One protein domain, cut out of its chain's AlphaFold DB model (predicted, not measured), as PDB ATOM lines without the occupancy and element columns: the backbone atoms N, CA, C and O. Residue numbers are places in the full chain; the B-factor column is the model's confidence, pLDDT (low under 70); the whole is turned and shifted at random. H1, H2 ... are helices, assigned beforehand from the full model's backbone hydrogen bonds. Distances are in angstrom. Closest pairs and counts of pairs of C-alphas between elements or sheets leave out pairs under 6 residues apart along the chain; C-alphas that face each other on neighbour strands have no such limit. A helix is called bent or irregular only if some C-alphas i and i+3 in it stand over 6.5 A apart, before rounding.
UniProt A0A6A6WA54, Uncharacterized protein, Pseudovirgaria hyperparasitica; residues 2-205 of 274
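Overview. This is residues 2 to 205 of the 274 residues of an uncharacterized protein of Pseudovirgaria hyperparasitica (UniProt A0A6A6WA54). The model is a long stack of helical hairpins, H6 with H7, H9 with H10, H12 with H13 and H15 with H16, their helices lying across the long axis. H2 to H5 cluster at one end with H1 at the tip, while H8 lies to one side near H6. The printed part has 204 residues with sixteen named helices, H1 to H16 in order, and no named strand: all helix. It is only just loose, close to compact, with a radius of gyration of the C-alphas of 20.3 A and spans of 72 by 34 by 26 A.

Arrangement. H1, residues 2 to 5, touches no helix. H2, residues 9 to 18, touches H4, residues 33 to 39, at a steep tilt of 64 degrees; their closest C-alphas, Ile 13 and Leu 39, are 6.2 A apart. H3, residues 22 to 30, touches H5, residues 41 to 50, opposite ways at a shallow tilt of 9 degrees (closest C-alphas Pro 22 and Pro 43, 5.9 A). H6, residues 54 to 61, and H7, residues 65 to 73, form a hairpin, with closest C-alphas Ala 59 and Val 68, 6.2 A. H8, residues 83 to 87, is close to H6 but not clearly touching, the C-alphas of Asp 54 and Arg 83 being 6.6 A apart. H9, residues 95 to 101, and H10, residues 105 to 112, form the next hairpin. H9 touches H6 (closest C-alphas Ala 57 and Ala 95, 3.9 A), and H10 touches H7 (Ser 69 and Leu 110, 6.4 A). H11, residues 114 to 123, touches H7 at a steep tilt of 48 degrees (Ile 72 and Ala 116, 5.8 A). H12, residues 125 to 143, and H13, residues 147 to 164, form a hairpin. H12 touches H9 with residues 131 to 139 alone (Ile 97 and Ala 135, 5.0 A), and H13 touches H10 with residues 151 to 159 alone (Ile 105 and Leu 152, 5.9 A). H14, residues 166 to 170, and H15, residues 172 to 183, only just touch, only at the corner, with 3 pairs of C-alphas within 8 A (closest Leu 169 and Ile 175, 5.5 A). H15 forms a hairpin with H16, residues 187 to 196, which touches H13 (Ile 161 and Ser 196, 6.7 A). H12, H13, H15 and H16 make an up and down bundle, each running against the one before. Every O i to N i+4 pair is within hydrogen-bond range in H2 to H10, H12, H15 and H16; in H11 4 of 6 are, in H13 12 of 14, in H14 0 of 1, with 1 of 2 O i to N i+3 pairs; H1 is too short for such a pair.

Along the chain. H1 begins at C-alpha 2 (60.804, 5.084, 4.206), and H16 ends at C-alpha 196 (41.072, 11.565, 61.716). H12 measures 25.9 A, H13 26.2 A and H15 16.0 A. H13, with a kink of 30 degrees near residue 154, and H14 are irregular: C-alphas 148 and 151 are 7.9 A apart, C-alphas 166 and 169 7.2 A.

Size, cuts and confidence. The two C-alphas farthest apart, those of Ala 2 and Glu 203, are 73.4 A apart. The printed part has no cut and no long link. Its mean pLDDT is 84.1; 20 residues are under 70, among them 139 to 148.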
ATOM      1  N   ALA A   2      60.374   6.447   3.840       68.00
ATOM      2  CA  ALA A   2      60.804   5.084   4.206       68.00
ATOM      3  C   ALA A   2      61.997   5.063   5.186       68.00
ATOM      4  O   ALA A   2      61.886   4.486   6.258       68.00
ATOM      5  N   VAL A   3      63.039   5.854   4.903       82.88
ATOM      6  CA  VAL A   3      64.263   5.940   5.729       82.88
ATOM      7  C   VAL A   3      63.999   6.335   7.188       82.88
ATOM      8  O   VAL A   3      64.721   5.913   8.081       82.88
ATOM      9  N   LEU A   4      62.959   7.134   7.458       84.88
ATOM     10  CA  LEU A   4      62.645   7.560   8.825       84.88
ATOM     11  C   LEU A   4      62.022   6.416   9.638       84.88
ATOM     12  O   LEU A   4      62.261   6.311  10.835       84.88
ATOM     13  N   LEU A   5      61.231   5.550   8.998       86.06
ATOM     14  CA  LEU A   5      60.618   4.400   9.664       86.06
ATOM     15  C   LEU A   5      61.622   3.271   9.905       86.06
ATOM     16  O   LEU A   5      61.390   2.448  10.784       86.06
ATOM     17  N   ASP A   6      62.747   3.262   9.200       93.38
ATOM     18  CA  ASP A   6      63.817   2.283   9.414       93.38
ATOM     19  C   ASP A   6      64.696   2.623  10.630       93.38
ATOM     20  O   ASP A   6      65.536   1.820  11.039       93.38
ATOM     21  N   LEU A   7      64.490   3.789  11.258       91.88
ATOM     22  CA  LEU A   7      65.218   4.169  12.463       91.88
ATOM     23  C   LEU A   7      64.814   3.300  13.677       91.88
ATOM     24  O   LEU A   7      63.629   2.973  13.854       91.88
ATOM     25  N   PRO A   8      65.779   2.965  14.556       94.31
ATOM     26  CA  PRO A   8      65.513   2.409  15.879       94.31
ATOM     27  C   PRO A   8      64.569   3.297  16.700       94.31
ATOM     28  O   PRO A   8      64.554   4.524  16.552       94.31
ATOM     29  N   ASN A   9      63.783   2.681  17.587       93.12
ATOM     30  CA  ASN A   9      62.790   3.394  18.396       93.12
ATOM     31  C   ASN A   9      63.435   4.466  19.287       93.12
ATOM     32  O   ASN A   9      62.836   5.509  19.509       93.12
ATOM     33  N   GLU A  10      64.660   4.232  19.748       93.44
ATOM     34  CA  GLU A  10      65.443   5.130  20.592       93.44
ATOM     35  C   GLU A  10      65.756   6.443  19.867       93.44
ATOM     36  O   GLU A  10      65.549   7.518  20.426       93.44
ATOM     37  N   LEU A  11      66.177   6.372  18.597       93.81
ATOM     38  CA  LEU A  11      66.440   7.565  17.786       93.81
ATOM     39  C   LEU A  11      65.152   8.315  17.464       93.81
ATOM     40  O   LEU A  11      65.138   9.541  17.467       93.81
ATOM     41  N   LEU A  12      64.062   7.586  17.216       91.81
ATOM     42  CA  LEU A  12      62.757   8.204  17.007       91.81
ATOM     43  C   LEU A  12      62.306   8.967  18.256       91.81
ATOM     44  O   LEU A  12      61.882  10.113  18.122       91.81
ATOM     45  N   ILE A  13      62.452   8.368  19.446       89.62
ATOM     46  CA  ILE A  13      62.184   9.005  20.747       89.62
ATOM     47  C   ILE A  13      63.041  10.253  20.927       89.62
ATOM     48  O   ILE A  13      62.504  11.300  21.283       89.62
ATOM     49  N   GLU A  14      64.341  10.163  20.648       91.69
ATOM     50  CA  GLU A  14      65.258  11.291  20.786       91.69
ATOM     51  C   GLU A  14      64.863  12.448  19.862       91.69
ATOM     52  O   GLU A  14      64.714  13.577  20.322       91.69
ATOM     53  N   ILE A  15      64.570  12.164  18.588       90.56
ATOM     54  CA  ILE A  15      64.055  13.168  17.645       90.56
ATOM     55  C   ILE A  15      62.783  13.810  18.204       90.56
ATOM     56  O   ILE A  15      62.689  15.033  18.238       90.56
ATOM     57  N   GLY A  16      61.829  13.009  18.684       88.12
ATOM     58  CA  GLY A  16      60.585  13.514  19.264       88.12
ATOM     59  C   GLY A  16      60.793  14.398  20.497       88.12
ATOM     60  O   GLY A  16      60.072  15.380  20.656       88.12
ATOM     61  N   ASN A  17      61.790  14.096  21.335       86.62
ATOM     62  CA  ASN A  17      62.143  14.904  22.506       86.62
ATOM     63  C   ASN A  17      62.748  16.269  22.129       86.62
ATOM     64  O   ASN A  17      62.591  17.222  22.890       86.62
ATOM     65  N   HIS A  18      63.406  16.380  20.969       90.19
ATOM     66  CA  HIS A  18      63.981  17.642  20.472       90.19
ATOM     67  C   HIS A  18      62.984  18.520  19.704       90.19
ATOM     68  O   HIS A  18      63.298  19.671  19.389       90.19
ATOM     69  N   ILE A  19      61.770  18.035  19.412       88.25
ATOM     70  CA  ILE A  19      60.730  18.860  18.783       88.25
ATOM     71  C   ILE A  19      60.107  19.776  19.843       88.25
ATOM     72  O   ILE A  19      59.200  19.399  20.584       88.25
ATOM     73  N   THR A  20      60.586  21.016  19.899       85.62
ATOM     74  CA  THR A  20      60.138  22.024  20.876       85.62
ATOM     75  C   THR A  20      58.747  22.577  20.573       85.62
ATOM     76  O   THR A  20      58.014  22.950  21.488       85.62
ATOM     77  N   CYS A  21      58.357  22.617  19.296       84.44
ATOM     78  CA  CYS A  21      57.070  23.137  18.851       84.44
ATOM     79  C   CYS A  21      55.973  22.055  18.950       84.44
ATOM     80  O   CYS A  21      56.026  21.065  18.214       84.44
ATOM     81  N   PRO A  22      54.917  22.241  19.772       82.38
ATOM     82  CA  PRO A  22      53.834  21.260  19.898       82.38
ATOM     83  C   PRO A  22      53.135  20.952  18.568       82.38
ATOM     84  O   PRO A  22      52.696  19.827  18.332       82.38
ATOM     85  N   ARG A  23      53.039  21.954  17.685       86.75
ATOM     86  CA  ARG A  23      52.418  21.813  16.365       86.75
ATOM     87  C   ARG A  23      53.216  20.868  15.468       86.75
ATOM     88  O   ARG A  23      52.625  20.000  14.830       86.75
ATOM     89  N   ASP A  24      54.537  21.004  15.461       89.25
ATOM     90  CA  ASP A  24      55.416  20.159  14.651       89.25
ATOM     91  C   ASP A  24      55.469  18.740  15.213       89.25
ATOM     92  O   ASP A  24      55.436  17.781  14.445       89.25
ATOM     93  N   ALA A  25      55.432  18.593  16.543       86.31
ATOM     94  CA  ALA A  25      55.339  17.289  17.191       86.31
ATOM     95  C   ALA A  25      54.056  16.555  16.771       86.31
ATOM     96  O   ALA A  25      54.101  15.373  16.437       86.31
ATOM     97  N   LEU A  26      52.920  17.260  16.713       85.06
ATOM     98  CA  LEU A  26      51.659  16.699  16.221       85.06
ATOM     99  C   LEU A  26      51.736  16.304  14.744       85.06
ATOM    100  O   LEU A  26      51.362  15.183  14.405       85.06
ATOM    101  N   TYR A  27      52.243  17.173  13.864       89.38
ATOM    102  CA  TYR A  27      52.411  16.805  12.454       89.38
ATOM    103  C   TYR A  27      53.317  15.586  12.296       89.38
ATOM    104  O   TYR A  27      52.981  14.677  11.539       89.38
ATOM    105  N   PHE A  28      54.412  15.527  13.056       86.88
ATOM    106  CA  PHE A  28      55.340  14.403  13.060       86.88
ATOM    107  C   PHE A  28      54.663  13.099  13.500       86.88
ATOM    108  O   PHE A  28      54.775  12.088  12.808       86.88
ATOM    109  N   LEU A  29      53.873  13.134  14.577       88.81
ATOM    110  CA  LEU A  29      53.076  11.997  15.053       88.81
ATOM    111  C   LEU A  29      52.093  11.484  13.999       88.81
ATOM    112  O   LEU A  29      51.938  10.274  13.834       88.81
ATOM    113  N   PHE A  30      51.441  12.394  13.272       87.75
ATOM    114  CA  PHE A  30      50.441  12.033  12.268       87.75
ATOM    115  C   PHE A  30      51.034  11.511  10.958       87.75
ATOM    116  O   PHE A  30      50.291  10.960  10.147       87.75
ATOM    117  N   THR A  31      52.352  11.606  10.750       88.88
ATOM    118  CA  THR A  31      52.980  11.030   9.551       88.88
ATOM    119  C   THR A  31      52.943   9.498   9.529       88.88
ATOM    120  O   THR A  31      52.884   8.910   8.450       88.88
ATOM    121  N   CYS A  32      52.954   8.823  10.689       85.69
ATOM    122  CA  CYS A  32      52.924   7.361  10.762       85.69
ATOM    123  C   CYS A  32      52.334   6.835  12.079       85.69
ATOM    124  O   CYS A  32      52.689   7.286  13.165       85.69
ATOM    125  N   ARG A  33      51.527   5.766  12.003       87.56
ATOM    126  CA  ARG A  33      50.934   5.095  13.176       87.56
ATOM    127  C   ARG A  33      51.977   4.558  14.169       87.56
ATOM    128  O   ARG A  33      51.726   4.582  15.371       87.56
ATOM    129  N   ARG A  34      53.141   4.094  13.692       89.19
ATOM    130  CA  ARG A  34      54.247   3.651  14.563       89.19
ATOM    131  C   ARG A  34      54.817   4.822  15.363       89.19
ATOM    132  O   ARG A  34      55.007   4.687  16.566       89.19
ATOM    133  N   LEU A  35      55.024   5.971  14.715       88.19
ATOM    134  CA  LEU A  35      55.481   7.190  15.389       88.19
ATOM    135  C   LEU A  35      54.453   7.666  16.407       88.19
ATOM    136  O   LEU A  35      54.828   7.959  17.535       88.19
ATOM    137  N   ALA A  36      53.164   7.638  16.056       87.94
ATOM    138  CA  ALA A  36      52.093   7.952  16.992       87.94
ATOM    139  C   ALA A  36      52.166   7.102  18.271       87.94
ATOM    140  O   ALA A  36      51.971   7.633  19.354       87.94
ATOM    141  N   TYR A  37      52.486   5.807  18.172       87.50
ATOM    142  CA  TYR A  37      52.603   4.937  19.346       87.50
ATOM    143  C   TYR A  37      53.860   5.217  20.182       87.50
ATOM    144  O   TYR A  37      53.789   5.252  21.408       87.50
ATOM    145  N   ILE A  38      55.001   5.431  19.523       87.75
ATOM    146  CA  ILE A  38      56.298   5.643  20.185       87.75
ATOM    147  C   ILE A  38      56.369   7.025  20.847       87.75
ATOM    148  O   ILE A  38      56.912   7.166  21.939       87.75
ATOM    149  N   LEU A  39      55.818   8.047  20.195       88.25
ATOM    150  CA  LEU A  39      56.045   9.450  20.540       88.25
ATOM    151  C   LEU A  39      54.869  10.129  21.224       88.25
ATOM    152  O   LEU A  39      54.928  11.328  21.465       88.25
ATOM    153  N   ILE A  40      53.813   9.399  21.568       88.44
ATOM    154  CA  ILE A  40      52.640   9.955  22.258       88.44
ATOM    155  C   ILE A  40      52.986  10.656  23.589       88.44
ATOM    156  O   ILE A  40      52.248  11.544  24.006       88.44
ATOM    157  N   ASP A  41      54.122  10.331  24.220       90.56
ATOM    158  CA  ASP A  41      54.612  11.025  25.424       90.56
ATOM    159  C   ASP A  41      55.228  12.396  25.138       90.56
ATOM    160  O   ASP A  41      55.134  13.292  25.976       90.56
ATOM    161  N   ALA A  42      55.845  12.591  23.972       87.69
ATOM    162  CA  ALA A  42      56.512  13.841  23.615       87.69
ATOM    163  C   ALA A  42      55.572  15.069  23.632       87.69
ATOM    164  O   ALA A  42      55.883  16.039  24.330       87.69
ATOM    165  N   PRO A  43      54.392  15.062  22.969       87.25
ATOM    166  CA  PRO A  43      53.481  16.205  23.013       87.25
ATOM    167  C   PRO A  43      52.889  16.403  24.413       87.25
ATOM    168  O   PRO A  43      52.587  17.532  24.796       87.25
ATOM    169  N   VAL A  44      52.751  15.328  25.198       90.75
ATOM    170  CA  VAL A  44      52.266  15.403  26.578       90.75
ATOM    171  C   VAL A  44      53.293  16.098  27.469       90.75
ATOM    172  O   VAL A  44      52.937  17.041  28.170       90.75
ATOM    173  N   LYS A  45      54.573  15.713  27.395       90.69
ATOM    174  CA  LYS A  45      55.669  16.390  28.110       90.69
ATOM    175  C   LYS A  45      55.773  17.862  27.719       90.69
ATOM    176  O   LYS A  45      55.869  18.722  28.589       90.69
ATOM    177  N   SER A  46      55.668  18.157  26.423       87.69
ATOM    178  CA  SER A  46      55.636  19.533  25.918       87.69
ATOM    179  C   SER A  46      54.459  20.325  26.514       87.69
ATOM    180  O   SER A  46      54.635  21.448  26.985       87.69
ATOM    181  N   ASN A  47      53.260  19.733  26.602       89.75
ATOM    182  CA  ASN A  47      52.125  20.372  27.271       89.75
ATOM    183  C   ASN A  47      52.374  20.621  28.769       89.75
ATOM    184  O   ASN A  47      52.043  21.698  29.265       89.75
ATOM    185  N   ILE A  48      52.977  19.664  29.473       90.19
ATOM    186  CA  ILE A  48      53.301  19.797  30.898       90.19
ATOM    187  C   ILE A  48      54.261  20.973  31.120       90.19
ATOM    188  O   ILE A  48      54.008  21.803  31.991       90.19
ATOM    189  N   TRP A  49      55.313  21.084  30.306       87.50
ATOM    190  CA  TRP A  49      56.349  22.108  30.469       87.50
ATOM    191  C   TRP A  49      55.925  23.499  30.001       87.50
ATOM    192  O   TRP A  49      56.152  24.477  30.711       87.50
ATOM    193  N   TYR A  50      55.307  23.610  28.825       86.38
ATOM    194  CA  TYR A  50      55.037  24.916  28.213       86.38
ATOM    195  C   TYR A  50      53.629  25.437  28.487       86.38
ATOM    196  O   TYR A  50      53.409  26.647  28.515       86.38
ATOM    197  N   ASN A  51      52.672  24.539  28.727       84.69
ATOM    198  CA  ASN A  51      51.267  24.887  28.922       84.69
ATOM    199  C   ASN A  51      50.772  24.511  30.318       84.69
ATOM    200  O   ASN A  51      49.586  24.279  30.482       84.69
ATOM    201  N   ASN A  52      51.663  24.411  31.313       85.94
ATOM    202  CA  ASN A  52      51.310  24.164  32.716       85.94
ATOM    203  C   ASN A  52      50.337  22.984  32.927       85.94
ATOM    204  O   ASN A  52      49.524  23.002  33.845       85.94
ATOM    205  N   SER A  53      50.414  21.950  32.085       88.44
ATOM    206  CA  SER A  53      49.489  20.805  32.089       88.44
ATOM    207  C   SER A  53      48.011  21.149  31.821       88.44
ATOM    208  O   SER A  53      47.129  20.406  32.246       88.44
ATOM    209  N   ASP A  54      47.701  22.220  31.086       88.75
ATOM    210  CA  ASP A  54      46.323  22.611  30.737       88.75
ATOM    211  C   ASP A  54      45.543  21.478  30.039       88.75
ATOM    212  O   ASP A  54      44.331  21.330  30.228       88.75
ATOM    213  N   ALA A  55      46.232  20.609  29.282       90.94
ATOM    214  CA  ALA A  55      45.587  19.460  28.642       90.94
ATOM    215  C   ALA A  55      45.067  18.428  29.657       90.94
ATOM    216  O   ALA A  55      44.194  17.632  29.310       90.94
ATOM    217  N   LEU A  56      45.543  18.452  30.908       94.62
ATOM    218  CA  LEU A  56      45.059  17.571  31.968       94.62
ATOM    219  C   LEU A  56      43.620  17.923  32.342       94.62
ATOM    220  O   LEU A  56      42.771  17.037  32.414       94.62
ATOM    221  N   ALA A  57      43.320  19.212  32.514       91.50
ATOM    222  CA  ALA A  57      41.963  19.673  32.803       91.50
ATOM    223  C   ALA A  57      40.998  19.326  31.656       91.50
ATOM    224  O   ALA A  57      39.866  18.888  31.897       91.50
ATOM    225  N   TRP A  58      41.466  19.424  30.408       91.19
ATOM    226  CA  TRP A  58      40.719  18.962  29.240       91.19
ATOM    227  C   TRP A  58      40.502  17.440  29.248       91.19
ATOM    228  O   TRP A  58      39.375  16.983  29.048       91.19
ATOM    229  N   ALA A  59      41.541  16.643  29.518       94.50
ATOM    230  CA  ALA A  59      41.459  15.179  29.549       94.50
ATOM    231  C   ALA A  59      40.481  14.693  30.626       94.50
ATOM    232  O   ALA A  59      39.638  13.829  30.370       94.50
ATOM    233  N   VAL A  60      40.528  15.320  31.803       94.69
ATOM    234  CA  VAL A  60      39.582  15.083  32.893       94.69
ATOM    235  C   VAL A  60      38.172  15.487  32.494       94.69
ATOM    236  O   VAL A  60      37.237  14.739  32.766       94.69
ATOM    237  N   SER A  61      37.996  16.625  31.816       91.00
ATOM    238  CA  SER A  61      36.687  17.095  31.340       91.00
ATOM    239  C   SER A  61      36.061  16.169  30.293       91.00
ATOM    240  O   SER A  61      34.835  16.063  30.235       91.00
ATOM    241  N   ASN A  62      36.876  15.421  29.546       92.94
ATOM    242  CA  ASN A  62      36.449  14.498  28.488       92.94
ATOM    243  C   ASN A  62      36.484  13.009  28.883       92.94
ATOM    244  O   ASN A  62      36.350  12.152  28.015       92.94
ATOM    245  N   ASP A  63      36.648  12.699  30.170       95.00
ATOM    246  CA  ASP A  63      36.626  11.333  30.715       95.00
ATOM    247  C   ASP A  63      37.679  10.398  30.104       95.00
ATOM    248  O   ASP A  63      37.382   9.309  29.619       95.00
ATOM    249  N   ARG A  64      38.937  10.850  30.061       96.38
ATOM    250  CA  ARG A  64      40.047  10.094  29.455       96.38
ATOM    251  C   ARG A  64      41.006   9.561  30.532       96.38
ATOM    252  O   ARG A  64      42.094  10.121  30.673       96.38
ATOM    253  N   PRO A  65      40.645   8.512  31.301       96.06
ATOM    254  CA  PRO A  65      41.407   8.101  32.487       96.06
ATOM    255  C   PRO A  65      42.812   7.618  32.134       96.06
ATOM    256  O   PRO A  65      43.761   7.948  32.838       96.06
ATOM    257  N   ASP A  66      42.968   6.928  31.001       95.44
ATOM    258  CA  ASP A  66      44.271   6.449  30.526       95.44
ATOM    259  C   ASP A  66      45.229   7.609  30.241       95.44
ATOM    260  O   ASP A  66      46.402   7.572  30.614       95.44
ATOM    261  N   LEU A  67      44.715   8.672  29.612       94.38
ATOM    262  CA  LEU A  67      45.493   9.873  29.329       94.38
ATOM    263  C   LEU A  67      45.826  10.618  30.624       94.38
ATOM    264  O   LEU A  67      46.966  11.026  30.797       94.38
ATOM    265  N   VAL A  68      44.870  10.747  31.547       95.88
ATOM    266  CA  VAL A  68      45.083  11.376  32.861       95.88
ATOM    267  C   VAL A  68      46.153  10.630  33.659       95.88
ATOM    268  O   VAL A  68      47.116  11.250  34.100       95.88
ATOM    269  N   SER A  69      46.046   9.303  33.786       95.56
ATOM    270  CA  SER A  69      47.047   8.473  34.470       95.56
ATOM    271  C   SER A  69      48.426   8.630  33.830       95.56
ATOM    272  O   SER A  69      49.421   8.835  34.524       95.56
ATOM    273  N   ARG A  70      48.491   8.616  32.496       94.81
ATOM    274  CA  ARG A  70      49.739   8.819  31.759       94.81
ATOM    275  C   ARG A  70      50.340  10.205  31.998       94.81
ATOM    276  O   ARG A  70      51.535  10.306  32.246       94.81
ATOM    277  N   MET A  71      49.526  11.258  31.965       95.31
ATOM    278  CA  MET A  71      49.962  12.627  32.250       95.31
ATOM    279  C   MET A  71      50.512  12.754  33.675       95.31
ATOM    280  O   MET A  71      51.585  13.324  33.856       95.31
ATOM    281  N   ILE A  72      49.832  12.174  34.668       95.06
ATOM    282  CA  ILE A  72      50.283  12.165  36.067       95.06
ATOM    283  C   ILE A  72      51.635  11.452  36.196       95.06
ATOM    284  O   ILE A  72      52.562  12.012  36.774       95.06
ATOM    285  N   LYS A  73      51.807  10.277  35.576       93.94
ATOM    286  CA  LYS A  73      53.090   9.544  35.567       93.94
ATOM    287  C   LYS A  73      54.239  10.337  34.949       93.94
ATOM    288  O   LYS A  73      55.387  10.185  35.355       93.94
ATOM    289  N   LEU A  74      53.930  11.194  33.979       92.62
ATOM    290  CA  LEU A  74      54.892  12.096  33.345       92.62
ATOM    291  C   LEU A  74      55.172  13.370  34.158       92.62
ATOM    292  O   LEU A  74      55.984  14.188  33.726       92.62
ATOM    293  N   GLY A  75      54.539  13.549  35.321       93.38
ATOM    294  CA  GLY A  75      54.746  14.705  36.190       93.38
ATOM    295  C   GLY A  75      53.803  15.877  35.924       93.38
ATOM    296  O   GLY A  75      54.142  17.006  36.271       93.38
ATOM    297  N   ALA A  76      52.649  15.647  35.289       93.06
ATOM    298  CA  ALA A  76      51.646  16.692  35.118       93.06
ATOM    299  C   ALA A  76      51.133  17.193  36.472       93.06
ATOM    300  O   ALA A  76      50.882  16.405  37.381       93.06
ATOM    301  N   ASN A  77      50.913  18.503  36.582       89.44
ATOM    302  CA  ASN A  77      50.358  19.095  37.792       89.44
ATOM    303  C   ASN A  77      48.852  18.766  37.896       89.44
ATOM    304  O   ASN A  77      48.080  19.276  37.080       89.44
ATOM    305  N   PRO A  78      48.390  17.994  38.901       88.25
ATOM    306  CA  PRO A  78      46.971  17.664  39.069       88.25
ATOM    307  C   PRO A  78      46.086  18.887  39.365       88.25
ATOM    308  O   PRO A  78      44.866  18.816  39.216       88.25
ATOM    309  N   MET A  79      46.680  20.019  39.756       84.31
ATOM    310  CA  MET A  79      45.976  21.287  39.981       84.31
ATOM    311  C   MET A  79      46.045  22.253  38.798       84.31
ATOM    312  O   MET A  79      45.619  23.400  38.927       84.31
ATOM    313  N   ALA A  80      46.552  21.811  37.647       86.56
ATOM    314  CA  ALA A  80      46.560  22.621  36.441       86.56
ATOM    315  C   ALA A  80      45.157  23.122  36.093       86.56
ATOM    316  O   ALA A  80      44.178  22.368  36.106       86.56
ATOM    317  N   THR A  81      45.072  24.416  35.807       85.25
ATOM    318  CA  THR A  81      43.844  25.108  35.423       85.25
ATOM    319  C   THR A  81      43.816  25.307  33.927       85.25
ATOM    320  O   THR A  81      44.784  25.816  33.377       85.25
ATOM    321  N   ASP A  82      42.689  25.017  33.289       82.38
ATOM    322  CA  ASP A  82      42.527  25.266  31.859       82.38
ATOM    323  C   ASP A  82      42.576  26.778  31.544       82.38
ATOM    324  O   ASP A  82      41.608  27.508  31.784       82.38
ATOM    325  N   ARG A  83      43.701  27.267  31.000       80.50
ATOM    326  CA  ARG A  83      43.845  28.678  30.598       80.50
ATOM    327  C   ARG A  83      42.943  29.043  29.427       80.50
ATOM    328  O   ARG A  83      42.571  30.210  29.307       80.50
ATOM    329  N   GLN A  84      42.557  28.085  28.581       79.50
ATOM    330  CA  GLN A  84      41.679  28.378  27.448       79.50
ATOM    331  C   GLN A  84      40.308  28.846  27.929       79.50
ATOM    332  O   GLN A  84      39.737  29.749  27.325       79.50
ATOM    333  N   ARG A  85      39.822  28.322  29.065       79.44
ATOM    334  CA  ARG A  85      38.587  28.802  29.708       79.44
ATOM    335  C   ARG A  85      38.669  30.276  30.091       79.44
ATOM    336  O   ARG A  85      37.705  31.002  29.876       79.44
ATOM    337  N   VAL A  86      39.821  30.727  30.584       81.38
ATOM    338  CA  VAL A  86      40.035  32.137  30.950       81.38
ATOM    339  C   VAL A  86      39.950  33.039  29.719       81.38
ATOM    340  O   VAL A  86      39.326  34.096  29.777       81.38
ATOM    341  N   LEU A  87      40.509  32.603  28.585       82.38
ATOM    342  CA  LEU A  87      40.481  33.367  27.331       82.38
ATOM    343  C   LEU A  87      39.061  33.566  26.779       82.38
ATOM    344  O   LEU A  87      38.795  34.586  26.151       82.38
ATOM    345  N   ILE A  88      38.148  32.629  27.041       84.19
ATOM    346  CA  ILE A  88      36.729  32.727  26.654       84.19
ATOM    347  C   ILE A  88      35.838  33.315  27.762       84.19
ATOM    348  O   ILE A  88      34.615  33.235  27.675       84.19
ATOM    349  N   GLY A  89      36.429  33.898  28.813       84.62
ATOM    350  CA  GLY A  89      35.696  34.548  29.904       84.62
ATOM    351  C   GLY A  89      35.012  33.590  30.886       84.62
ATOM    352  O   GLY A  89      34.176  34.020  31.681       84.62
ATOM    353  N   LEU A  90      35.347  32.298  30.855       84.00
ATOM    354  CA  LEU A  90      34.888  31.326  31.844       84.00
ATOM    355  C   LEU A  90      35.847  31.273  33.035       84.00
ATOM    356  O   LEU A  90      37.046  31.531  32.914       84.00
ATOM    357  N   SER A  91      35.323  30.883  34.199       80.25
ATOM    358  CA  SER A  91      36.167  30.645  35.366       80.25
ATOM    359  C   SER A  91      37.173  29.518  35.078       80.25
ATOM    360  O   SER A  91      36.795  28.481  34.505       80.25
ATOM    361  N   PRO A  92      38.453  29.701  35.458       80.38
ATOM    362  CA  PRO A  92      39.433  28.632  35.379       80.38
ATOM    363  C   PRO A  92      38.973  27.487  36.280       80.38
ATOM    364  O   PRO A  92      38.710  27.677  37.466       80.38
ATOM    365  N   GLU A  93      38.863  26.294  35.704       84.31
ATOM    366  CA  GLU A  93      38.543  25.074  36.438       84.31
ATOM    367  C   GLU A  93      39.826  24.242  36.503       84.31
ATOM    368  O   GLU A  93      40.422  23.942  35.463       84.31
ATOM    369  N   SER A  94      40.301  23.923  37.712       88.38
ATOM    370  CA  SER A  94      41.424  22.993  37.853       88.38
ATOM    371  C   SER A  94      40.989  21.591  37.448       88.38
ATOM    372  O   SER A  94      39.805  21.262  37.532       88.38
ATOM    373  N   ALA A  95      41.930  20.744  37.037       90.94
ATOM    374  CA  ALA A  95      41.623  19.362  36.684       90.94
ATOM    375  C   ALA A  95      40.898  18.628  37.831       90.94
ATOM    376  O   ALA A  95      39.891  17.961  37.595       90.94
ATOM    377  N   LEU A  96      41.319  18.828  39.087       88.94
ATOM    378  CA  LEU A  96      40.616  18.263  40.242       88.94
ATOM    379  C   LEU A  96      39.195  18.821  40.407       88.94
ATOM    380  O   LEU A  96      38.264  18.040  40.593       88.94
ATOM    381  N   ILE A  97      39.003  20.142  40.299       87.12
ATOM    382  CA  ILE A  97      37.660  20.739  40.380       87.12
ATOM    383  C   ILE A  97      36.783  20.181  39.254       87.12
ATOM    384  O   ILE A  97      35.666  19.755  39.515       87.12
ATOM    385  N   ALA A  98      37.310  20.068  38.034       89.88
ATOM    386  CA  ALA A  98      36.605  19.518  36.885       89.88
ATOM    387  C   ALA A  98      36.139  18.073  37.099       89.88
ATOM    388  O   ALA A  98      35.012  17.743  36.714       89.88
ATOM    389  N   ALA A  99      36.971  17.226  37.714       91.56
ATOM    390  CA  ALA A  99      36.612  15.856  38.078       91.56
ATOM    391  C   ALA A  99      35.495  15.824  39.131       91.56
ATOM    392  O   ALA A  99      34.538  15.058  39.005       91.56
ATOM    393  N   VAL A 100      35.613  16.687  40.142       88.12
ATOM    394  CA  VAL A 100      34.691  16.801  41.276       88.12
ATOM    395  C   VAL A 100      33.327  17.326  40.821       88.12
ATOM    396  O   VAL A 100      32.326  16.645  41.029       88.12
ATOM    397  N   THR A 101      33.277  18.446  40.093       85.06
ATOM    398  CA  THR A 101      32.051  19.023  39.510       85.06
ATOM    399  C   THR A 101      31.311  18.013  38.629       85.06
ATOM    400  O   THR A 101      30.082  17.946  38.640       85.06
ATOM    401  N   ARG A 102      32.055  17.195  37.871       89.06
ATOM    402  CA  ARG A 102      31.501  16.163  36.977       89.06
ATOM    403  C   ARG A 102      31.263  14.817  37.665       89.06
ATOM    404  O   ARG A 102      30.853  13.876  36.994       89.06
ATOM    405  N   ARG A 103      31.501  14.716  38.978       88.31
ATOM    406  CA  ARG A 103      31.264  13.518  39.805       88.31
ATOM    407  C   ARG A 103      32.023  12.273  39.327       88.31
ATOM    408  O   ARG A 103      31.550  11.147  39.467       88.31
ATOM    409  N   ARG A 104      33.217  12.459  38.764       90.62
ATOM    410  CA  ARG A 104      34.047  11.366  38.239       90.62
ATOM    411  C   ARG A 104      34.969  10.829  39.324       90.62
ATOM    412  O   ARG A 104      36.122  11.239  39.412       90.62
ATOM    413  N   ILE A 105      34.460   9.907  40.143       88.19
ATOM    414  CA  ILE A 105      35.190   9.348  41.298       88.19
ATOM    415  C   ILE A 105      36.553   8.782  40.878       88.19
ATOM    416  O   ILE A 105      37.562   9.177  41.449       88.19
ATOM    417  N   GLY A 106      36.609   7.973  39.813       91.69
ATOM    418  CA  GLY A 106      37.875   7.412  39.322       91.69
ATOM    419  C   GLY A 106      38.897   8.474  38.892       91.69
ATOM    420  O   GLY A 106      40.093   8.305  39.106       91.69
ATOM    421  N   MET A 107      38.451   9.619  38.358       93.94
ATOM    422  CA  MET A 107      39.359  10.733  38.042       93.94
ATOM    423  C   MET A 107      39.896  11.397  39.298       93.94
ATOM    424  O   MET A 107      41.062  11.776  39.346       93.94
ATOM    425  N   VAL A 108      39.053  11.540  40.318       91.19
ATOM    426  CA  VAL A 108      39.467  12.098  41.605       91.19
ATOM    427  C   VAL A 108      40.463  11.170  42.288       91.19
ATOM    428  O   VAL A 108      41.481  11.649  42.775       91.19
ATOM    429  N   GLU A 109      40.242   9.859  42.255       90.81
ATOM    430  CA  GLU A 109      41.196   8.871  42.766       90.81
ATOM    431  C   GLU A 109      42.536   8.926  42.032       90.81
ATOM    432  O   GLU A 109      43.575   8.909  42.684       90.81
ATOM    433  N   LEU A 110      42.535   9.067  40.701       93.50
ATOM    434  CA  LEU A 110      43.768   9.238  39.927       93.50
ATOM    435  C   LEU A 110      44.500  10.536  40.301       93.50
ATOM    436  O   LEU A 110      45.689  10.505  40.602       93.50
ATOM    437  N   LEU A 111      43.790  11.668  40.331       91.50
ATOM    438  CA  LEU A 111      44.363  12.995  40.608       91.50
ATOM    439  C   LEU A 111      44.792  13.191  42.069       91.50
ATOM    440  O   LEU A 111      45.580  14.091  42.355       91.50
ATOM    441  N   THR A 112      44.263  12.386  42.989       88.75
ATOM    442  CA  THR A 112      44.613  12.405  44.421       88.75
ATOM    443  C   THR A 112      45.402  11.172  44.860       88.75
ATOM    444  O   THR A 112      45.708  11.018  46.044       88.75
ATOM    445  N   GLY A 113      45.735  10.287  43.918       89.75
ATOM    446  CA  GLY A 113      46.504   9.077  44.163       89.75
ATOM    447  C   GLY A 113      47.938   9.381  44.594       89.75
ATOM    448  O   GLY A 113      48.434  10.498  44.446       89.75
ATOM    449  N   ASP A 114      48.627   8.363  45.113       87.62
ATOM    450  CA  ASP A 114      49.992   8.522  45.634       87.62
ATOM    451  C   ASP A 114      50.981   8.974  44.536       87.62
ATOM    452  O   ASP A 114      51.878   9.772  44.802       87.62
ATOM    453  N   GLU A 115      50.764   8.557  43.279       87.31
ATOM    454  CA  GLU A 115      51.525   9.048  42.120       87.31
ATOM    455  C   GLU A 115      51.357  10.568  41.946       87.31
ATOM    456  O   GLU A 115      52.350  11.294  41.884       87.31
ATOM    457  N   ALA A 116      50.118  11.071  41.955       84.69
ATOM    458  CA  ALA A 116      49.841  12.502  41.840       84.69
ATOM    459  C   ALA A 116      50.410  13.295  43.027       84.69
ATOM    460  O   ALA A 116      50.974  14.374  42.841       84.69
ATOM    461  N   GLN A 117      50.350  12.737  44.236       78.50
ATOM    462  CA  GLN A 117      50.942  13.347  45.425       78.50
ATOM    463  C   GLN A 117      52.467  13.486  45.296       78.50
ATOM    464  O   GLN A 117      53.000  14.574  45.514       78.50
ATOM    465  N   SER A 118      53.159  12.437  44.841       84.69
ATOM    466  CA  SER A 118      54.613  12.480  44.623       84.69
ATOM    467  C   SER A 118      55.035  13.538  43.592       84.69
ATOM    468  O   SER A 118      56.129  14.101  43.666       84.69
ATOM    469  N   THR A 119      54.160  13.836  42.626       79.38
ATOM    470  CA  THR A 119      54.390  14.913  41.654       79.38
ATOM    471  C   THR A 119      54.109  16.291  42.243       79.38
ATOM    472  O   THR A 119      54.868  17.222  41.990       79.38
ATOM    473  N   ALA A 120      53.077  16.423  43.080       71.75
ATOM    474  CA  ALA A 120      52.710  17.680  43.726       71.75
ATOM    475  C   ALA A 120      53.779  18.173  44.715       71.75
ATOM    476  O   ALA A 120      54.066  19.371  44.746       71.75
ATOM    477  N   GLU A 121      54.420  17.257  45.452       72.75
ATOM    478  CA  GLU A 121      55.538  17.565  46.358       72.75
ATOM    479  C   GLU A 121      56.706  18.259  45.643       72.75
ATOM    480  O   GLU A 121      57.410  19.068  46.244       72.75
ATOM    481  N   LYS A 122      56.885  17.996  44.342       76.56
ATOM    482  CA  LYS A 122      57.937  18.621  43.528       76.56
ATOM    483  C   LYS A 122      57.564  20.006  43.000       76.56
ATOM    484  O   LYS A 122      58.463  20.763  42.651       76.56
ATOM    485  N   ILE A 123      56.270  20.315  42.872       65.94
ATOM    486  CA  ILE A 123      55.792  21.478  42.109       65.94
ATOM    487  C   ILE A 123      55.478  22.661  43.026       65.94
ATOM    488  O   ILE A 123      55.960  23.750  42.737       65.94
ATOM    489  N   ASP A 124      54.696  22.456  44.097       76.38
ATOM    490  CA  ASP A 124      54.412  23.410  45.191       76.38
ATOM    491  C   ASP A 124      53.261  22.854  46.055       76.38
ATOM    492  O   ASP A 124      52.096  22.862  45.636       76.38
ATOM    493  N   ILE A 125      53.556  22.416  47.284       69.44
ATOM    494  CA  ILE A 125      52.550  21.888  48.227       69.44
ATOM    495  C   ILE A 125      51.415  22.902  48.445       69.44
ATOM    496  O   ILE A 125      50.248  22.519  48.472       69.44
ATOM    497  N   LYS A 126      51.703  24.212  48.480       71.69
ATOM    498  CA  LYS A 126      50.678  25.243  48.722       71.69
ATOM    499  C   LYS A 126      49.699  25.400  47.561       71.69
ATOM    500  O   LYS A 126      48.570  25.852  47.758       71.69
ATOM    501  N   GLN A 127      50.115  25.114  46.326       69.62
ATOM    502  CA  GLN A 127      49.188  25.078  45.187       69.62
ATOM    503  C   GLN A 127      48.296  23.847  45.252       69.62
ATOM    504  O   GLN A 127      47.096  23.951  44.991       69.62
ATOM    505  N   PHE A 128      48.871  22.712  45.646       70.00
ATOM    506  CA  PHE A 128      48.129  21.477  45.835       70.00
ATOM    507  C   PHE A 128      47.058  21.623  46.920       70.00
ATOM    508  O   PHE A 128      45.888  21.347  46.663       70.00
ATOM    509  N   GLU A 129      47.425  22.182  48.075       69.06
ATOM    510  CA  GLU A 129      46.501  22.516  49.160       69.06
ATOM    511  C   GLU A 129      45.377  23.437  48.680       69.06
ATOM    512  O   GLU A 129      44.206  23.115  48.853       69.06
ATOM    513  N   ARG A 130      45.693  24.550  48.002       75.00
ATOM    514  CA  ARG A 130      44.670  25.475  47.479       75.00
ATOM    515  C   ARG A 130      43.689  24.797  46.523       75.00
ATOM    516  O   ARG A 130      42.490  25.059  46.605       75.00
ATOM    517  N   GLY A 131      44.174  23.934  45.635       70.50
ATOM    518  CA  GLY A 131      43.320  23.207  44.696       70.50
ATOM    519  C   GLY A 131      42.407  22.196  45.391       70.50
ATOM    520  O   GLY A 131      41.218  22.126  45.079       70.50
ATOM    521  N   LEU A 132      42.926  21.486  46.393       71.62
ATOM    522  CA  LEU A 132      42.140  20.593  47.241       71.62
ATOM    523  C   LEU A 132      41.094  21.347  48.067       71.62
ATOM    524  O   LEU A 132      39.980  20.862  48.231       71.62
ATOM    525  N   MET A 133      41.413  22.557  48.518       71.62
ATOM    526  CA  MET A 133      40.508  23.418  49.284       71.62
ATOM    527  C   MET A 133      39.388  23.990  48.409       71.62
ATOM    528  O   MET A 133      38.230  24.026  48.819       71.62
ATOM    529  N   ALA A 134      39.696  24.351  47.163       75.25
ATOM    530  CA  ALA A 134      38.684  24.738  46.185       75.25
ATOM    531  C   ALA A 134      37.781  23.554  45.793       75.25
ATOM    532  O   ALA A 134      36.560  23.698  45.712       75.25
ATOM    533  N   ALA A 135      38.363  22.364  45.605       68.31
ATOM    534  CA  ALA A 135      37.598  21.139  45.387       68.31
ATOM    535  C   ALA A 135      36.707  20.823  46.595       68.31
ATOM    536  O   ALA A 135      35.551  20.448  46.434       68.31
ATOM    537  N   HIS A 136      37.210  21.048  47.802       69.12
ATOM    538  CA  HIS A 136      36.486  20.879  49.048       69.12
ATOM    539  C   HIS A 136      35.304  21.848  49.196       69.12
ATOM    540  O   HIS A 136      34.208  21.417  49.550       69.12
ATOM    541  N   ASP A 137      35.474  23.134  48.884       72.31
ATOM    542  CA  ASP A 137      34.359  24.087  48.882       72.31
ATOM    543  C   ASP A 137      33.289  23.690  47.856       72.31
ATOM    544  O   ASP A 137      32.091  23.793  48.133       72.31
ATOM    545  N   MET A 138      33.698  23.141  46.709       70.31
ATOM    546  CA  MET A 138      32.767  22.586  45.727       70.31
ATOM    547  C   MET A 138      32.052  21.340  46.262       70.31
ATOM    548  O   MET A 138      30.838  21.218  46.120       70.31
ATOM    549  N   VAL A 139      32.767  20.437  46.937       66.44
ATOM    550  CA  VAL A 139      32.176  19.276  47.616       66.44
ATOM    551  C   VAL A 139      31.194  19.722  48.684       66.44
ATOM    552  O   VAL A 139      30.141  19.113  48.800       66.44
ATOM    553  N   ARG A 140      31.467  20.809  49.413       67.81
ATOM    554  CA  ARG A 140      30.510  21.396  50.354       67.81
ATOM    555  C   ARG A 140      29.225  21.793  49.632       67.81
ATOM    556  O   ARG A 140      28.142  21.419  50.063       67.81
ATOM    557  N   VAL A 141      29.343  22.496  48.505       66.88
ATOM    558  CA  VAL A 141      28.196  22.905  47.673       66.88
ATOM    559  C   VAL A 141      27.440  21.705  47.097       66.88
ATOM    560  O   VAL A 141      26.216  21.750  46.998       66.88
ATOM    561  N   MET A 142      28.129  20.624  46.738       65.50
ATOM    562  CA  MET A 142      27.485  19.430  46.184       65.50
ATOM    563  C   MET A 142      26.876  18.524  47.261       65.50
ATOM    564  O   MET A 142      25.777  18.005  47.072       65.50
ATOM    565  N   ALA A 143      27.523  18.410  48.420       60.94
ATOM    566  CA  ALA A 143      26.998  17.741  49.606       60.94
ATOM    567  C   ALA A 143      25.731  18.433  50.138       60.94
ATOM    568  O   ALA A 143      24.861  17.786  50.710       60.94
ATOM    569  N   LEU A 144      25.573  19.733  49.900       62.62
ATOM    570  CA  LEU A 144      24.339  20.449  50.223       62.62
ATOM    571  C   LEU A 144      23.152  20.071  49.322       62.62
ATOM    572  O   LEU A 144      22.014  20.379  49.662       62.62
ATOM    573  N   LYS A 145      23.390  19.452  48.158       67.12
ATOM    574  CA  LYS A 145      22.343  19.225  47.153       67.12
ATOM    575  C   LYS A 145      21.904  17.770  47.024       67.12
ATOM    576  O   LYS A 145      20.721  17.549  46.797       67.12
ATOM    577  N   GLU A 146      22.800  16.787  47.161       64.62
ATOM    578  CA  GLU A 146      22.458  15.373  46.904       64.62
ATOM    579  C   GLU A 146      23.202  14.375  47.824       64.62
ATOM    580  O   GLU A 146      24.361  14.580  48.209       64.62
ATOM    581  N   SER A 147      22.523  13.278  48.195       62.06
ATOM    582  CA  SER A 147      22.971  12.250  49.158       62.06
ATOM    583  C   SER A 147      24.074  11.323  48.640       62.06
ATOM    584  O   SER A 147      24.884  10.834  49.425       62.06
ATOM    585  N   ASP A 148      24.171  11.126  47.327       68.50
ATOM    586  CA  ASP A 148      24.880   9.972  46.747       68.50
ATOM    587  C   ASP A 148      26.398  10.171  46.586       68.50
ATOM    588  O   ASP A 148      27.083   9.402  45.916       68.50
ATOM    589  N   GLN A 149      26.961  11.208  47.210       77.00
ATOM    590  CA  GLN A 149      28.367  11.596  47.040       77.00
ATOM    591  C   GLN A 149      29.264  11.289  48.246       77.00
ATOM    592  O   GLN A 149      30.387  11.791  48.325       77.00
ATOM    593  N   LEU A 150      28.796  10.463  49.185       77.38
ATOM    594  CA  LEU A 150      29.565  10.083  50.376       77.38
ATOM    595  C   LEU A 150      30.933   9.480  50.024       77.38
ATOM    596  O   LEU A 150      31.924   9.847  50.645       77.38
ATOM    597  N   SER A 151      31.024   8.638  48.989       83.25
ATOM    598  CA  SER A 151      32.292   8.016  48.573       83.25
ATOM    599  C   SER A 151      33.319   9.039  48.088       83.25
ATOM    600  O   SER A 151      34.464   9.024  48.531       83.25
ATOM    601  N   LEU A 152      32.899   9.970  47.224       81.81
ATOM    602  CA  LEU A 152      33.766  11.037  46.715       81.81
ATOM    603  C   LEU A 152      34.299  11.902  47.861       81.81
ATOM    604  O   LEU A 152      35.481  12.246  47.913       81.81
ATOM    605  N   LEU A 153      33.408  12.229  48.791       79.38
ATOM    606  CA  LEU A 153      33.725  13.036  49.949       79.38
ATOM    607  C   LEU A 153      34.680  12.300  50.898       79.38
ATOM    608  O   LEU A 153      35.655  12.895  51.345       79.38
ATOM    609  N   HIS A 154      34.461  11.009  51.152       81.75
ATOM    610  CA  HIS A 154      35.376  10.184  51.941       81.75
ATOM    611  C   HIS A 154      36.781  10.137  51.334       81.75
ATOM    612  O   HIS A 154      37.755  10.287  52.068       81.75
ATOM    613  N   ILE A 155      36.893   9.987  50.010       84.31
ATOM    614  CA  ILE A 155      38.187   9.988  49.316       84.31
ATOM    615  C   ILE A 155      38.880  11.339  49.501       84.31
ATOM    616  O   ILE A 155      40.022  11.388  49.950       84.31
ATOM    617  N   LEU A 156      38.188  12.443  49.213       82.94
ATOM    618  CA  LEU A 156      38.780  13.779  49.287       82.94
ATOM    619  C   LEU A 156      39.177  14.166  50.709       82.94
ATOM    620  O   LEU A 156      40.285  14.648  50.922       82.94
ATOM    621  N   VAL A 157      38.305  13.920  51.685       81.75
ATOM    622  CA  VAL A 157      38.582  14.216  53.091       81.75
ATOM    623  C   VAL A 157      39.704  13.323  53.612       81.75
ATOM    624  O   VAL A 157      40.655  13.834  54.199       81.75
ATOM    625  N   GLY A 158      39.666  12.016  53.336       83.44
ATOM    626  CA  GLY A 158      40.738  11.093  53.715       83.44
ATOM    627  C   GLY A 158      42.098  11.511  53.149       83.44
ATOM    628  O   GLY A 158      43.113  11.435  53.841       83.44
ATOM    629  N   ARG A 159      42.121  12.028  51.915       83.06
ATOM    630  CA  ARG A 159      43.334  12.565  51.286       83.06
ATOM    631  C   ARG A 159      43.773  13.892  51.904       83.06
ATOM    632  O   ARG A 159      44.955  14.027  52.200       83.06
ATOM    633  N   LEU A 160      42.854  14.825  52.167       80.00
ATOM    634  CA  LEU A 160      43.142  16.077  52.884       80.00
ATOM    635  C   LEU A 160      43.810  15.810  54.229       80.00
ATOM    636  O   LEU A 160      44.841  16.397  54.522       80.00
ATOM    637  N   ILE A 161      43.254  14.886  55.008       80.75
ATOM    638  CA  ILE A 161      43.805  14.463  56.297       80.75
ATOM    639  C   ILE A 161      45.211  13.891  56.123       80.75
ATOM    640  O   ILE A 161      46.115  14.236  56.877       80.75
ATOM    641  N   LYS A 162      45.411  13.008  55.134       83.69
ATOM    642  CA  LYS A 162      46.724  12.399  54.869       83.69
ATOM    643  C   LYS A 162      47.781  13.458  54.531       83.69
ATOM    644  O   LYS A 162      48.938  13.283  54.894       83.69
ATOM    645  N   LEU A 163      47.387  14.528  53.840       77.50
ATOM    646  CA  LEU A 163      48.276  15.599  53.379       77.50
ATOM    647  C   LEU A 163      48.560  16.648  54.452       77.50
ATOM    648  O   LEU A 163      49.709  16.995  54.688       77.50
ATOM    649  N   LEU A 164      47.502  17.160  55.076       79.31
ATOM    650  CA  LEU A 164      47.558  18.261  56.038       79.31
ATOM    651  C   LEU A 164      47.830  17.769  57.465       79.31
ATOM    652  O   LEU A 164      48.054  18.570  58.369       79.31
ATOM    653  N   GLY A 165      47.824  16.452  57.665       83.12
ATOM    654  CA  GLY A 165      48.074  15.822  58.947       83.12
ATOM    655  C   GLY A 165      46.880  15.896  59.909       83.12
ATOM    656  O   GLY A 165      45.786  16.353  59.555       83.12
ATOM    657  N   PRO A 166      47.077  15.435  61.157       80.31
ATOM    658  CA  PRO A 166      46.023  15.372  62.174       80.31
ATOM    659  C   PRO A 166      45.503  16.756  62.590       80.31
ATOM    660  O   PRO A 166      44.377  16.874  63.075       80.31
ATOM    661  N   ASP A 167      46.291  17.805  62.353       81.38
ATOM    662  CA  ASP A 167      45.945  19.182  62.696       81.38
ATOM    663  C   ASP A 167      44.980  19.817  61.689       81.38
ATOM    664  O   ASP A 167      44.521  20.938  61.909       81.38
ATOM    665  N   TYR A 168      44.597  19.116  60.615       81.44
ATOM    666  CA  TYR A 168      43.675  19.640  59.608       81.44
ATOM    667  C   TYR A 168      42.392  20.222  60.214       81.44
ATOM    668  O   TYR A 168      41.969  21.316  59.834       81.44
ATOM    669  N   LEU A 169      41.792  19.544  61.198       81.38
ATOM    670  CA  LEU A 169      40.573  20.044  61.839       81.38
ATOM    671  C   LEU A 169      40.785  21.256  62.750       81.38
ATOM    672  O   LEU A 169      39.805  21.882  63.134       81.38
ATOM    673  N   THR A 170      42.025  21.612  63.086       83.19
ATOM    674  CA  THR A 170      42.325  22.863  63.803       83.19
ATOM    675  C   THR A 170      42.367  24.067  62.863       83.19
ATOM    676  O   THR A 170      42.242  25.209  63.303       83.19
ATOM    677  N   THR A 171      42.496  23.829  61.554       84.38
ATOM    678  CA  THR A 171      42.447  24.897  60.555       84.38
ATOM    679  C   THR A 171      41.024  25.438  60.420       84.38
ATOM    680  O   THR A 171      40.047  24.696  60.535       84.38
ATOM    681  N   ASP A 172      40.888  26.721  60.074       83.19
ATOM    682  CA  ASP A 172      39.583  27.344  59.794       83.19
ATOM    683  C   ASP A 172      38.781  26.549  58.746       83.19
ATOM    684  O   ASP A 172      37.556  26.483  58.802       83.19
ATOM    685  N   THR A 173      39.453  25.860  57.820       79.62
ATOM    686  CA  THR A 173      38.753  25.067  56.803       79.62
ATOM    687  C   THR A 173      38.286  23.716  57.313       79.62
ATOM    688  O   THR A 173      37.138  23.361  57.054       79.62
ATOM    689  N   GLY A 174      39.105  22.998  58.084       83.06
ATOM    690  CA  GLY A 174      38.662  21.769  58.742       83.06
ATOM    691  C   GLY A 174      37.503  22.027  59.714       83.06
ATOM    692  O   GLY A 174      36.523  21.282  59.719       83.06
ATOM    693  N   ILE A 175      37.541  23.149  60.443       84.31
ATOM    694  CA  ILE A 175      36.430  23.609  61.289       84.31
ATOM    695  C   ILE A 175      35.184  23.893  60.446       84.31
ATOM    696  O   ILE A 175      34.114  23.369  60.744       84.31
ATOM    697  N   ARG A 176      35.292  24.691  59.376       83.44
ATOM    698  CA  ARG A 176      34.156  24.989  58.481       83.44
ATOM    699  C   ARG A 176      33.574  23.734  57.839       83.44
ATOM    700  O   ARG A 176      32.365  23.677  57.609       83.44
ATOM    701  N   LEU A 177      34.411  22.744  57.540       82.31
ATOM    702  CA  LEU A 177      33.964  21.465  57.015       82.31
ATOM    703  C   LEU A 177      33.134  20.710  58.041       82.31
ATOM    704  O   LEU A 177      32.033  20.267  57.726       82.31
ATOM    705  N   LEU A 178      33.644  20.603  59.266       86.31
ATOM    706  CA  LEU A 178      32.935  19.969  60.366       86.31
ATOM    707  C   LEU A 178      31.631  20.715  60.682       86.31
ATOM    708  O   LEU A 178      30.592  20.083  60.840       86.31
ATOM    709  N   GLU A 179      31.643  22.052  60.667       85.00
ATOM    710  CA  GLU A 179      30.433  22.876  60.776       85.00
ATOM    711  C   GLU A 179      29.401  22.526  59.712       85.00
ATOM    712  O   GLU A 179      28.213  22.423  60.019       85.00
ATOM    713  N   SER A 180      29.840  22.384  58.462       83.44
ATOM    714  CA  SER A 180      28.951  22.049  57.356       83.44
ATOM    715  C   SER A 180      28.433  20.619  57.478       83.44
ATOM    716  O   SER A 180      27.246  20.399  57.287       83.44
ATOM    717  N   ALA A 181      29.288  19.657  57.832       85.25
ATOM    718  CA  ALA A 181      28.899  18.262  58.017       85.25
ATOM    719  C   ALA A 181      27.847  18.113  59.125       85.25
ATOM    720  O   ALA A 181      26.852  17.411  58.944       85.25
ATOM    721  N   CYS A 182      28.037  18.826  60.239       85.69
ATOM    722  CA  CYS A 182      27.068  18.867  61.323       85.69
ATOM    723  C   CYS A 182      25.777  19.583  60.914       85.69
ATOM    724  O   CYS A 182      24.702  19.065  61.182       85.69
ATOM    725  N   GLY A 183      25.857  20.747  60.256       82.12
ATOM    726  CA  GLY A 183      24.667  21.480  59.798       82.12
ATOM    727  C   GLY A 183      23.793  20.660  58.845       82.12
ATOM    728  O   GLY A 183      22.571  20.660  58.966       82.12
ATOM    729  N   GLU A 184      24.435  19.872  57.981       81.81
ATOM    730  CA  GLU A 184      23.786  18.988  57.007       81.81
ATOM    731  C   GLU A 184      23.449  17.593  57.546       81.81
ATOM    732  O   GLU A 184      23.059  16.719  56.773       81.81
ATOM    733  N   ARG A 185      23.590  17.354  58.858       86.12
ATOM    734  CA  ARG A 185      23.218  16.082  59.510       86.12
ATOM    735  C   ARG A 185      23.963  14.859  58.947       86.12
ATOM    736  O   ARG A 185      23.465  13.736  59.016       86.12
ATOM    737  N   ARG A 186      25.166  15.044  58.393       85.38
ATOM    738  CA  ARG A 186      25.960  13.968  57.775       85.38
ATOM    739  C   ARG A 186      26.819  13.255  58.818       85.38
ATOM    740  O   ARG A 186      28.024  13.485  58.909       85.38
ATOM    741  N   VAL A 187      26.190  12.374  59.595       89.06
ATOM    742  CA  VAL A 187      26.816  11.605  60.689       89.06
ATOM    743  C   VAL A 187      28.096  10.892  60.245       89.06
ATOM    744  O   VAL A 187      29.120  11.024  60.911       89.06
ATOM    745  N   ASP A 188      28.084  10.201  59.102       87.38
ATOM    746  CA  ASP A 188      29.257   9.458  58.611       87.38
ATOM    747  C   ASP A 188      30.449  10.368  58.316       87.38
ATOM    748  O   ASP A 188      31.596  10.031  58.603       87.38
ATOM    749  N   MET A 189      30.174  11.567  57.807       84.00
ATOM    750  CA  MET A 189      31.194  12.565  57.531       84.00
ATOM    751  C   MET A 189      31.772  13.140  58.823       84.00
ATOM    752  O   MET A 189      32.987  13.263  58.943       84.00
ATOM    753  N   VAL A 190      30.922  13.441  59.811       89.12
ATOM    754  CA  VAL A 190      31.375  13.843  61.151       89.12
ATOM    755  C   VAL A 190      32.243  12.743  61.760       89.12
ATOM    756  O   VAL A 190      33.330  13.028  62.254       89.12
ATOM    757  N   ARG A 191      31.817  11.480  61.658       90.56
ATOM    758  CA  ARG A 191      32.574  10.324  62.145       90.56
ATOM    759  C   ARG A 191      33.934  10.212  61.463       90.56
ATOM    760  O   ARG A 191      34.931  10.040  62.156       90.56
ATOM    761  N   LEU A 192      33.995  10.344  60.136       85.94
ATOM    762  CA  LEU A 192      35.250  10.282  59.388       85.94
ATOM    763  C   LEU A 192      36.192  11.437  59.763       85.94
ATOM    764  O   LEU A 192      37.381  11.209  59.990       85.94
ATOM    765  N   LEU A 193      35.664  12.656  59.893       87.12
ATOM    766  CA  LEU A 193      36.443  13.815  60.328       87.12
ATOM    767  C   LEU A 193      36.990  13.602  61.742       87.12
ATOM    768  O   LEU A 193      38.196  13.697  61.956       87.12
ATOM    769  N   LEU A 194      36.154  13.233  62.705       88.75
ATOM    770  CA  LEU A 194      36.601  13.034  64.085       88.75
ATOM    771  C   LEU A 194      37.563  11.852  64.236       88.75
ATOM    772  O   LEU A 194      38.541  11.957  64.975       88.75
ATOM    773  N   ALA A 195      37.356  10.762  63.491       87.69
ATOM    774  CA  ALA A 195      38.274   9.623  63.479       87.69
ATOM    775  C   ALA A 195      39.689  10.016  63.029       87.69
ATOM    776  O   ALA A 195      40.665   9.389  63.442       87.69
ATOM    777  N   SER A 196      39.797  11.061  62.210       81.88
ATOM    778  CA  SER A 196      41.072  11.565  61.716       81.88
ATOM    779  C   SER A 196      41.788  12.533  62.655       81.88
ATOM    780  O   SER A 196      43.013  12.594  62.652       81.88
ATOM    781  N   ALA A 197      41.049  13.241  63.506       81.00
ATOM    782  CA  ALA A 197      41.587  14.299  64.357       81.00
ATOM    783  C   ALA A 197      41.966  13.842  65.769       81.00
ATOM    784  O   ALA A 197      42.051  14.679  66.668       81.00
ATOM    785  N   ARG A 198      42.205  12.534  65.954       65.06
ATOM    786  CA  ARG A 198      42.352  11.782  67.223       65.06
ATOM    787  C   ARG A 198      43.221  12.396  68.342       65.06
ATOM    788  O   ARG A 198      43.218  11.840  69.432       65.06
ATOM    789  N   ALA A 199      43.943  13.496  68.125       62.69
ATOM    790  CA  ALA A 199      44.747  14.164  69.153       62.69
ATOM    791  C   ALA A 199      44.651  15.708  69.194       62.69
ATOM    792  O   ALA A 199      45.168  16.309  70.135       62.69
ATOM    793  N   GLY A 200      44.026  16.367  68.209       68.56
ATOM    794  CA  GLY A 200      44.198  17.818  68.009       68.56
ATOM    795  C   GLY A 200      43.018  18.699  68.424       68.56
ATOM    796  O   GLY A 200      43.209  19.860  68.795       68.56
ATOM    797  N   LEU A 201      41.788  18.179  68.375       80.00
ATOM    798  CA  LEU A 201      40.590  19.007  68.525       80.00
ATOM    799  C   LEU A 201      40.235  19.245  69.999       80.00
ATOM    800  O   LEU A 201      39.365  18.586  70.559       80.00
ATOM    801  N   LYS A 202      40.926  20.189  70.644       84.06
ATOM    802  CA  LYS A 202      40.674  20.509  72.059       84.06
ATOM    803  C   LYS A 202      39.348  21.226  72.270       84.06
ATOM    804  O   LYS A 202      38.608  20.864  73.173       84.06
ATOM    805  N   GLU A 203      39.033  22.204  71.428       85.62
ATOM    806  CA  GLU A 203      37.817  23.010  71.537       85.62
ATOM    807  C   GLU A 203      37.207  23.251  70.158       85.62
ATOM    808  O   GLU A 203      37.917  23.438  69.169       85.62
ATOM    809  N   LEU A 204      35.875  23.271  70.106       83.31
ATOM    810  CA  LEU A 204      35.132  23.720  68.934       83.31
ATOM    811  C   LEU A 204      34.653  25.159  69.113       83.31
ATOM    812  O   LEU A 204      34.238  25.533  70.214       83.31
ATOM    813  N   PRO A 205      34.595  25.955  68.029       84.75
ATOM    814  CA  PRO A 205      33.973  27.264  68.092       84.75
ATOM    815  C   PRO A 205      32.525  27.133  68.592       84.75
ATOM    816  O   PRO A 205      31.770  26.293  68.086       84.75
TER     817      PRO A 205